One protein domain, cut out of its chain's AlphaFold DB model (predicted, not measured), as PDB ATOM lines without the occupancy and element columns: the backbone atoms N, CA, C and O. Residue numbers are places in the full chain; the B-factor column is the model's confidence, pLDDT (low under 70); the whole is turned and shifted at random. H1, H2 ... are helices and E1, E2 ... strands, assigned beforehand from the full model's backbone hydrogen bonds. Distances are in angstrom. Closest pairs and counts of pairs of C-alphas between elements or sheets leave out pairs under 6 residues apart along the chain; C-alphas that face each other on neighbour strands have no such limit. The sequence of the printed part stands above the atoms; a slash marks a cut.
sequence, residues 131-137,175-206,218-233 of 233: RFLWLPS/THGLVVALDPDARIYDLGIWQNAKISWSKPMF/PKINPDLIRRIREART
ATOM      1  N   ARG A 131     -21.630  49.762 -11.366       72.62
ATOM      2  CA  ARG A 131     -20.670  48.717 -11.006       72.62
ATOM      3  C   ARG A 131     -19.529  48.746 -12.015       72.62
ATOM      4  O   ARG A 131     -19.770  48.842 -13.214       72.62
ATOM      5  N   PHE A 132     -18.295  48.651 -11.538       77.69
ATOM      6  CA  PHE A 132     -17.111  48.611 -12.393       77.69
ATOM      7  C   PHE A 132     -16.342  47.323 -12.128       77.69
ATOM      8  O   PHE A 132     -16.114  46.961 -10.973       77.69
ATOM      9  N   LEU A 133     -15.956  46.634 -13.197       79.25
ATOM     10  CA  LEU A 133     -15.057  45.489 -13.136       79.25
ATOM     11  C   LEU A 133     -13.663  45.952 -13.541       79.25
ATOM     12  O   LEU A 133     -13.477  46.435 -14.658       79.25
ATOM     13  N   TRP A 134     -12.694  45.796 -12.645       77.56
ATOM     14  CA  TRP A 134     -11.290  46.015 -12.966       77.56
ATOM     15  C   TRP A 134     -10.659  44.700 -13.424       77.56
ATOM     16  O   TRP A 134     -10.726  43.693 -12.716       77.56
ATOM     17  N   LEU A 135     -10.065  44.712 -14.615       75.44
ATOM     18  CA  LEU A 135      -9.355  43.578 -15.196       75.44
ATOM     19  C   LEU A 135      -7.862  43.923 -15.289       75.44
ATOM     20  O   LEU A 135      -7.514  44.885 -15.985       75.44
ATOM     21  N   PRO A 136      -6.966  43.155 -14.643       72.56
ATOM     22  CA  PRO A 136      -5.533  43.346 -14.823       72.56
ATOM     23  C   PRO A 136      -5.161  43.065 -16.284       72.56
ATOM     24  O   PRO A 136      -5.574  42.049 -16.851       72.56
ATOM     25  N   SER A 137      -4.390  43.951 -16.921       60.69
ATOM     26  CA  SER A 137      -3.826  43.635 -18.234       60.69
ATOM     27  C   SER A 137      -2.797  42.521 -18.074       60.69
ATOM     28  O   SER A 137      -1.841  42.642 -17.315       60.69
ATOM     29  N   THR A 175      -1.151  51.022 -13.318       50.59
ATOM     30  CA  THR A 175      -1.607  49.691 -13.685       50.59
ATOM     31  C   THR A 175      -2.415  49.859 -14.956       50.59
ATOM     32  O   THR A 175      -3.548  50.333 -14.942       50.59
ATOM     33  N   HIS A 176      -1.805  49.499 -16.085       54.84
ATOM     34  CA  HIS A 176      -2.519  49.248 -17.330       54.84
ATOM     35  C   HIS A 176      -3.591  48.183 -17.047       54.84
ATOM     36  O   HIS A 176      -3.310  46.990 -17.071       54.84
ATOM     37  N   GLY A 177      -4.800  48.596 -16.688       64.06
ATOM     38  CA  GLY A 177      -5.922  47.723 -16.365       64.06
ATOM     39  C   GLY A 177      -7.167  48.227 -17.074       64.06
ATOM     40  O   GLY A 177      -7.373  49.434 -17.191       64.06
ATOM     41  N   LEU A 178      -7.982  47.308 -17.586       74.31
ATOM     42  CA  LEU A 178      -9.226  47.658 -18.262       74.31
ATOM     43  C   LEU A 178     -10.329  47.784 -17.210       74.31
ATOM     44  O   LEU A 178     -10.605  46.829 -16.483       74.31
ATOM     45  N   VAL A 179     -10.963  48.952 -17.138       77.00
ATOM     46  CA  VAL A 179     -12.159  49.165 -16.317       77.00
ATOM     47  C   VAL A 179     -13.378  49.050 -17.220       77.00
ATOM     48  O   VAL A 179     -13.580  49.884 -18.099       77.00
ATOM     49  N   VAL A 180     -14.197  48.021 -17.007       78.44
ATOM     50  CA  VAL A 180     -15.442  47.814 -17.760       78.44
ATOM     51  C   VAL A 180     -16.624  48.208 -16.885       78.44
ATOM     52  O   VAL A 180     -16.785  47.696 -15.774       78.44
ATOM     53  N   ALA A 181     -17.457  49.123 -17.382       76.56
ATOM     54  CA  ALA A 181     -18.724  49.450 -16.744       76.56
ATOM     55  C   ALA A 181     -19.697  48.272 -16.904       76.56
ATOM     56  O   ALA A 181     -19.957  47.800 -18.012       76.56
ATOM     57  N   LEU A 182     -20.220  47.793 -15.782       75.62
ATOM     58  CA  LEU A 182     -21.232  46.752 -15.725       75.62
ATOM     59  C   LEU A 182     -22.608  47.394 -15.591       75.62
ATOM     60  O   LEU A 182     -22.793  48.368 -14.856       75.62
ATOM     61  N   ASP A 183     -23.579  46.799 -16.272       74.50
ATOM     62  CA  ASP A 183     -24.986  47.074 -16.019       74.50
ATOM     63  C   ASP A 183     -25.296  46.733 -14.545       74.50
ATOM     64  O   ASP A 183     -24.841  45.679 -14.078       74.50
ATOM     65  N   PRO A 184     -26.014  47.573 -13.777       69.88
ATOM     66  CA  PRO A 184     -26.418  47.250 -12.403       69.88
ATOM     67  C   PRO A 184     -27.102  45.876 -12.266       69.88
ATOM     68  O   PRO A 184     -26.940  45.198 -11.239       69.88
ATOM     69  N   ASP A 185     -27.799  45.440 -13.317       72.44
ATOM     70  CA  ASP A 185     -28.482  44.146 -13.361       72.44
ATOM     71  C   ASP A 185     -27.631  43.013 -13.950       72.44
ATOM     72  O   ASP A 185     -27.976  41.841 -13.783       72.44
ATOM     73  N   ALA A 186     -26.483  43.316 -14.567       72.31
ATOM     74  CA  ALA A 186     -25.586  42.288 -15.077       72.31
ATOM     75  C   ALA A 186     -24.911  41.532 -13.924       72.31
ATOM     76  O   ALA A 186     -24.299  42.103 -13.015       72.31
ATOM     77  N   ARG A 187     -24.995  40.204 -13.991       75.81
ATOM     78  CA  ARG A 187     -24.431  39.284 -13.002       75.81
ATOM     79  C   ARG A 187     -23.227  38.560 -13.594       75.81
ATOM     80  O   ARG A 187     -23.299  38.019 -14.696       75.81
ATOM     81  N   ILE A 188     -22.133  38.524 -12.830       80.44
ATOM     82  CA  ILE A 188     -20.844  37.956 -13.264       80.44
ATOM     83  C   ILE A 188     -20.942  36.447 -13.519       80.44
ATOM     84  O   ILE A 188     -20.367  35.937 -14.480       80.44
ATOM     85  N   TYR A 189     -21.711  35.753 -12.681       78.25
ATOM     86  CA  TYR A 189     -21.811  34.292 -12.670       78.25
ATOM     87  C   TYR A 189     -23.193  33.768 -13.071       78.25
ATOM     88  O   TYR A 189     -23.483  32.598 -12.836       78.25
ATOM     89  N   ASP A 190     -24.063  34.610 -13.634       79.12
ATOM     90  CA  ASP A 190     -25.375  34.137 -14.069       79.12
ATOM     91  C   ASP A 190     -25.287  33.530 -15.469       79.12
ATOM     92  O   ASP A 190     -25.025  34.224 -16.451       79.12
ATOM     93  N   LEU A 191     -25.484  32.215 -15.547       79.62
ATOM     94  CA  LEU A 191     -25.595  31.465 -16.799       79.62
ATOM     95  C   LEU A 191     -27.070  31.196 -17.154       79.62
ATOM     96  O   LEU A 191     -27.357  30.476 -18.107       79.62
ATOM     97  N   GLY A 192     -28.008  31.731 -16.366       81.38
ATOM     98  CA  GLY A 192     -29.431  31.432 -16.423       81.38
ATOM     99  C   GLY A 192     -29.836  30.298 -15.478       81.38
ATOM    100  O   GLY A 192     -29.071  29.371 -15.200       81.38
ATOM    101  N   ILE A 193     -31.092  30.343 -15.015       78.75
ATOM    102  CA  ILE A 193     -31.653  29.425 -14.004       78.75
ATOM    103  C   ILE A 193     -31.413  27.954 -14.361       78.75
ATOM    104  O   ILE A 193     -30.962  27.178 -13.520       78.75
ATOM    105  N   TRP A 194     -31.677  27.566 -15.610       80.88
ATOM    106  CA  TRP A 194     -31.519  26.181 -16.063       80.88
ATOM    107  C   TRP A 194     -30.064  25.717 -16.061       80.88
ATOM    108  O   TRP A 194     -29.768  24.590 -15.663       80.88
ATOM    109  N   GLN A 195     -29.142  26.579 -16.481       83.00
ATOM    110  CA  GLN A 195     -27.730  26.230 -16.578       83.00
ATOM    111  C   GLN A 195     -27.077  26.206 -15.191       83.00
ATOM    112  O   GLN A 195     -26.323  25.279 -14.888       83.00
ATOM    113  N   ASN A 196     -27.461  27.134 -14.310       80.19
ATOM    114  CA  ASN A 196     -27.070  27.143 -12.900       80.19
ATOM    115  C   ASN A 196     -27.607  25.905 -12.165       80.19
ATOM    116  O   ASN A 196     -26.856  25.255 -11.435       80.19
ATOM    117  N   ALA A 197     -28.870  25.526 -12.402       80.69
ATOM    118  CA  ALA A 197     -29.459  24.314 -11.835       80.69
ATOM    119  C   ALA A 197     -28.727  23.058 -12.312       80.69
ATOM    120  O   ALA A 197     -28.373  22.217 -11.490       80.69
ATOM    121  N   LYS A 198     -28.423  22.961 -13.612       85.62
ATOM    122  CA  LYS A 198     -27.659  21.843 -14.182       85.62
ATOM    123  C   LYS A 198     -26.273  21.715 -13.544       85.62
ATOM    124  O   LYS A 198     -25.887  20.620 -13.150       85.62
ATOM    125  N   ILE A 199     -25.548  22.827 -13.402       82.56
ATOM    126  CA  ILE A 199     -24.229  22.845 -12.753       82.56
ATOM    127  C   ILE A 199     -24.349  22.439 -11.283       82.56
ATOM    128  O   ILE A 199     -23.554  21.630 -10.810       82.56
ATOM    129  N   SER A 200     -25.346  22.962 -10.567       81.06
ATOM    130  CA  SER A 200     -25.602  22.604  -9.170       81.06
ATOM    131  C   SER A 200     -25.884  21.108  -9.010       81.06
ATOM    132  O   SER A 200     -25.280  20.461  -8.162       81.06
ATOM    133  N   TRP A 201     -26.719  20.535  -9.882       81.38
ATOM    134  CA  TRP A 201     -27.064  19.111  -9.848       81.38
ATOM    135  C   TRP A 201     -25.910  18.184 -10.229       81.38
ATOM    136  O   TRP A 201     -25.857  17.050  -9.766       81.38
ATOM    137  N   SER A 202     -24.991  18.655 -11.075       84.00
ATOM    138  CA  SER A 202     -23.802  17.892 -11.469       84.00
ATOM    139  C   SER A 202     -22.702  17.861 -10.404       84.00
ATOM    140  O   SER A 202     -21.764  17.076 -10.522       84.00
ATOM    141  N   LYS A 203     -22.785  18.709  -9.371       79.69
ATOM    142  CA  LYS A 203     -21.774  18.767  -8.315       79.69
ATOM    143  C   LYS A 203     -22.046  17.699  -7.252       79.69
ATOM    144  O   LYS A 203     -23.182  17.580  -6.794       79.69
ATOM    145  N   PRO A 204     -21.020  16.951  -6.809       78.81
ATOM    146  CA  PRO A 204     -21.185  16.026  -5.698       78.81
ATOM    147  C   PRO A 204     -21.545  16.806  -4.429       78.81
ATOM    148  O   PRO A 204     -20.976  17.864  -4.153       78.81
ATOM    149  N   MET A 205     -22.494  16.277  -3.650       75.00
ATOM    150  CA  MET A 205     -22.960  16.904  -2.405       75.00
ATOM    151  C   MET A 205     -21.833  17.032  -1.369       75.00
ATOM    152  O   MET A 205     -21.819  17.973  -0.580       75.00
ATOM    153  N   PHE A 206     -20.865  16.117  -1.414       76.88
ATOM    154  CA  PHE A 206     -19.675  16.145  -0.579       76.88
ATOM    155  C   PHE A 206     -18.451  16.400  -1.459       76.88
ATOM    156  O   PHE A 206     -18.258  15.681  -2.444       76.88
ATOM    157  N   PRO A 218     -15.060  29.386 -11.826       74.75
ATOM    158  CA  PRO A 218     -16.479  29.564 -12.087       74.75
ATOM    159  C   PRO A 218     -16.680  30.140 -13.490       74.75
ATOM    160  O   PRO A 218     -16.019  31.098 -13.891       74.75
ATOM    161  N   LYS A 219     -17.601  29.538 -14.244       81.44
ATOM    162  CA  LYS A 219     -17.882  29.957 -15.614       81.44
ATOM    163  C   LYS A 219     -18.521  31.347 -15.599       81.44
ATOM    164  O   LYS A 219     -19.540  31.561 -14.947       81.44
ATOM    165  N   ILE A 220     -17.886  32.281 -16.301       84.31
ATOM    166  CA  ILE A 220     -18.321  33.677 -16.400       84.31
ATOM    167  C   ILE A 220     -19.468  33.773 -17.410       84.31
ATOM    168  O   ILE A 220     -19.480  33.052 -18.414       84.31
ATOM    169  N   ASN A 221     -20.417  34.672 -17.147       84.69
ATOM    170  CA  ASN A 221     -21.516  34.979 -18.056       84.69
ATOM    171  C   ASN A 221     -20.980  35.343 -19.466       84.69
ATOM    172  O   ASN A 221     -20.172  36.272 -19.590       84.69
ATOM    173  N   PRO A 222     -21.408  34.644 -20.538       84.56
ATOM    174  CA  PRO A 222     -20.923  34.896 -21.895       84.56
ATOM    175  C   PRO A 222     -21.222  36.315 -22.399       84.56
ATOM    176  O   PRO A 222     -20.418  36.862 -23.156       84.56
ATOM    177  N   ASP A 223     -22.312  36.946 -21.951       84.75
ATOM    178  CA  ASP A 223     -22.635  38.324 -22.333       84.75
ATOM    179  C   ASP A 223     -21.606  39.325 -21.807       84.75
ATOM    180  O   ASP A 223     -21.257  40.285 -22.496       84.75
ATOM    181  N   LEU A 224     -21.061  39.079 -20.613       83.62
ATOM    182  CA  LEU A 224     -19.990  39.906 -20.066       83.62
ATOM    183  C   LEU A 224     -18.690  39.720 -20.827       83.62
ATOM    184  O   LEU A 224     -18.011  40.704 -21.111       83.62
ATOM    185  N   ILE A 225     -18.360  38.485 -21.207       84.69
ATOM    186  CA  ILE A 225     -17.179  38.209 -22.032       84.69
ATOM    187  C   ILE A 225     -17.285  38.952 -23.369       84.69
ATOM    188  O   ILE A 225     -16.300  39.537 -23.824       84.69
ATOM    189  N   ARG A 226     -18.478  38.969 -23.977       85.75
ATOM    190  CA  ARG A 226     -18.741  39.725 -25.205       85.75
ATOM    191  C   ARG A 226     -18.504  41.225 -25.003       85.75
ATOM    192  O   ARG A 226     -17.717  41.798 -25.749       85.75
ATOM    193  N   ARG A 227     -19.067  41.828 -23.950       81.38
ATOM    194  CA  ARG A 227     -18.871  43.261 -23.648       81.38
ATOM    195  C   ARG A 227     -17.422  43.625 -23.332       81.38
ATOM    196  O   ARG A 227     -16.944  44.668 -23.758       81.38
ATOM    197  N   ILE A 228     -16.698  42.770 -22.606       82.00
ATOM    198  CA  ILE A 228     -15.266  42.976 -22.327       82.00
ATOM    199  C   ILE A 228     -14.463  42.987 -23.636       82.00
ATOM    200  O   ILE A 228     -13.517  43.758 -23.769       82.00
ATOM    201  N   ARG A 229     -14.834  42.137 -24.603       84.31
ATOM    202  CA  ARG A 229     -14.191  42.097 -25.922       84.31
ATOM    203  C   ARG A 229     -14.502  43.350 -26.742       84.31
ATOM    204  O   ARG A 229     -13.580  43.894 -27.335       84.31
ATOM    205  N   GLU A 230     -15.752  43.807 -26.726       83.75
ATOM    206  CA  GLU A 230     -16.189  45.057 -27.372       83.75
ATOM    207  C   GLU A 230     -15.518  46.295 -26.760       83.75
ATOM    208  O   GLU A 230     -15.170  47.220 -27.474       83.75
ATOM    209  N   ALA A 231     -15.269  46.310 -25.448       77.75
ATOM    210  CA  ALA A 231     -14.578  47.417 -24.781       77.75
ATOM    211  C   ALA A 231     -13.060  47.464 -25.054       77.75
ATOM    212  O   ALA A 231     -12.388  48.399 -24.620       77.75
ATOM    213  N   ARG A 232     -12.502  46.429 -25.697       72.88
ATOM    214  CA  ARG A 232     -11.069  46.326 -26.016       72.88
ATOM    215  C   ARG A 232     -10.749  46.753 -27.454       72.88
ATOM    216  O   ARG A 232      -9.585  47.034 -27.729       72.88
ATOM    217  N   THR A 233     -11.738  46.728 -28.344       64.38
ATOM    218  CA  THR A 233     -11.641  47.211 -29.732       64.38
ATOM    219  C   THR A 233     -11.844  48.710 -29.791       64.38
ATOM    220  O   THR A 233     -11.055  49.365 -30.501       64.38
TER     221      THR A 233
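This is residues 131 to 137, 175 to 206 and 218 to 233 of the 233 residues of an uncharacterized protein of Rhizoctonia solani (UniProt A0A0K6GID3). The printed part is a loose, elongated piece in which an antiparallel pair of strands, E1 and E2, makes one end, with helix H2 over E2, while helix H1 lies far off toward the other end, reached by the stretch of residues 183 to 192. The last residues of H1 and those after it, 200 to 206, stick out free. The printed part has 55 residues, with two named strands and two named helices in the order E1, E2, H1, H2, and its class is mixed, helices and strands. It is loose, with a radius of gyration of the C-alphas of 14.0 A, and it spans 41 by 22 by 19 A.

Start at C-alpha 131, at (-20.670, 48.717, -11.006); from there strand E1 runs over residues 131 to 136, 16.5 A from first to last C-alpha. After the first cut, find Gly 177, where strand E2 begins; it covers residues 177 to 182 and is 15.4 A long. Next look for C-alpha 193 at (-31.653, 29.425, -14.004), where helix H1 begins; it runs over residues 193 to 202, 14.2 A. Beyond the second cut, helix H2 takes residues 222 to 230, 12.5 A, and ends at C-alpha 230, at (-16.189, 45.057, -27.372).

Begin with E1 and E2, antiparallel neighbours with 156 degrees between their N-to-C directions. The C-alphas of 132 and 181 face each other at 4.7 A, as do those of 136 and 177. Across the pair, N 133 and O 180 are 2.9 A apart and N 182 and O 131 are 2.8 A apart, within hydrogen-bond range. Now compare E2 with H2: their closest C-alphas, those of Val 180 and Ile 228, are 6.7 A apart, the one pair within 8 A. E1 and H2 are apart, as are E1 and H1, and H1 and H2. In H1 and H2 every O i to N i+4 pair is within hydrogen-bond range.

The two C-alphas farthest apart are those of Phe 206 and Thr 233, 43.4 A. Residues 138 to 174 are not printed, and C-alphas 137 and 175 are 7.9 A apart across that cut; residues 207 to 217 are not printed either, and C-alphas 206 and 218 are 18.0 A apart. The link from E2 to H1, 10 residues, is short; the links E1 to E2 and H1 to H2 run across the cuts. The mean pLDDT of the printed part is 77.4, and residues 137, 175 to 177, 184 and 233 are under 70.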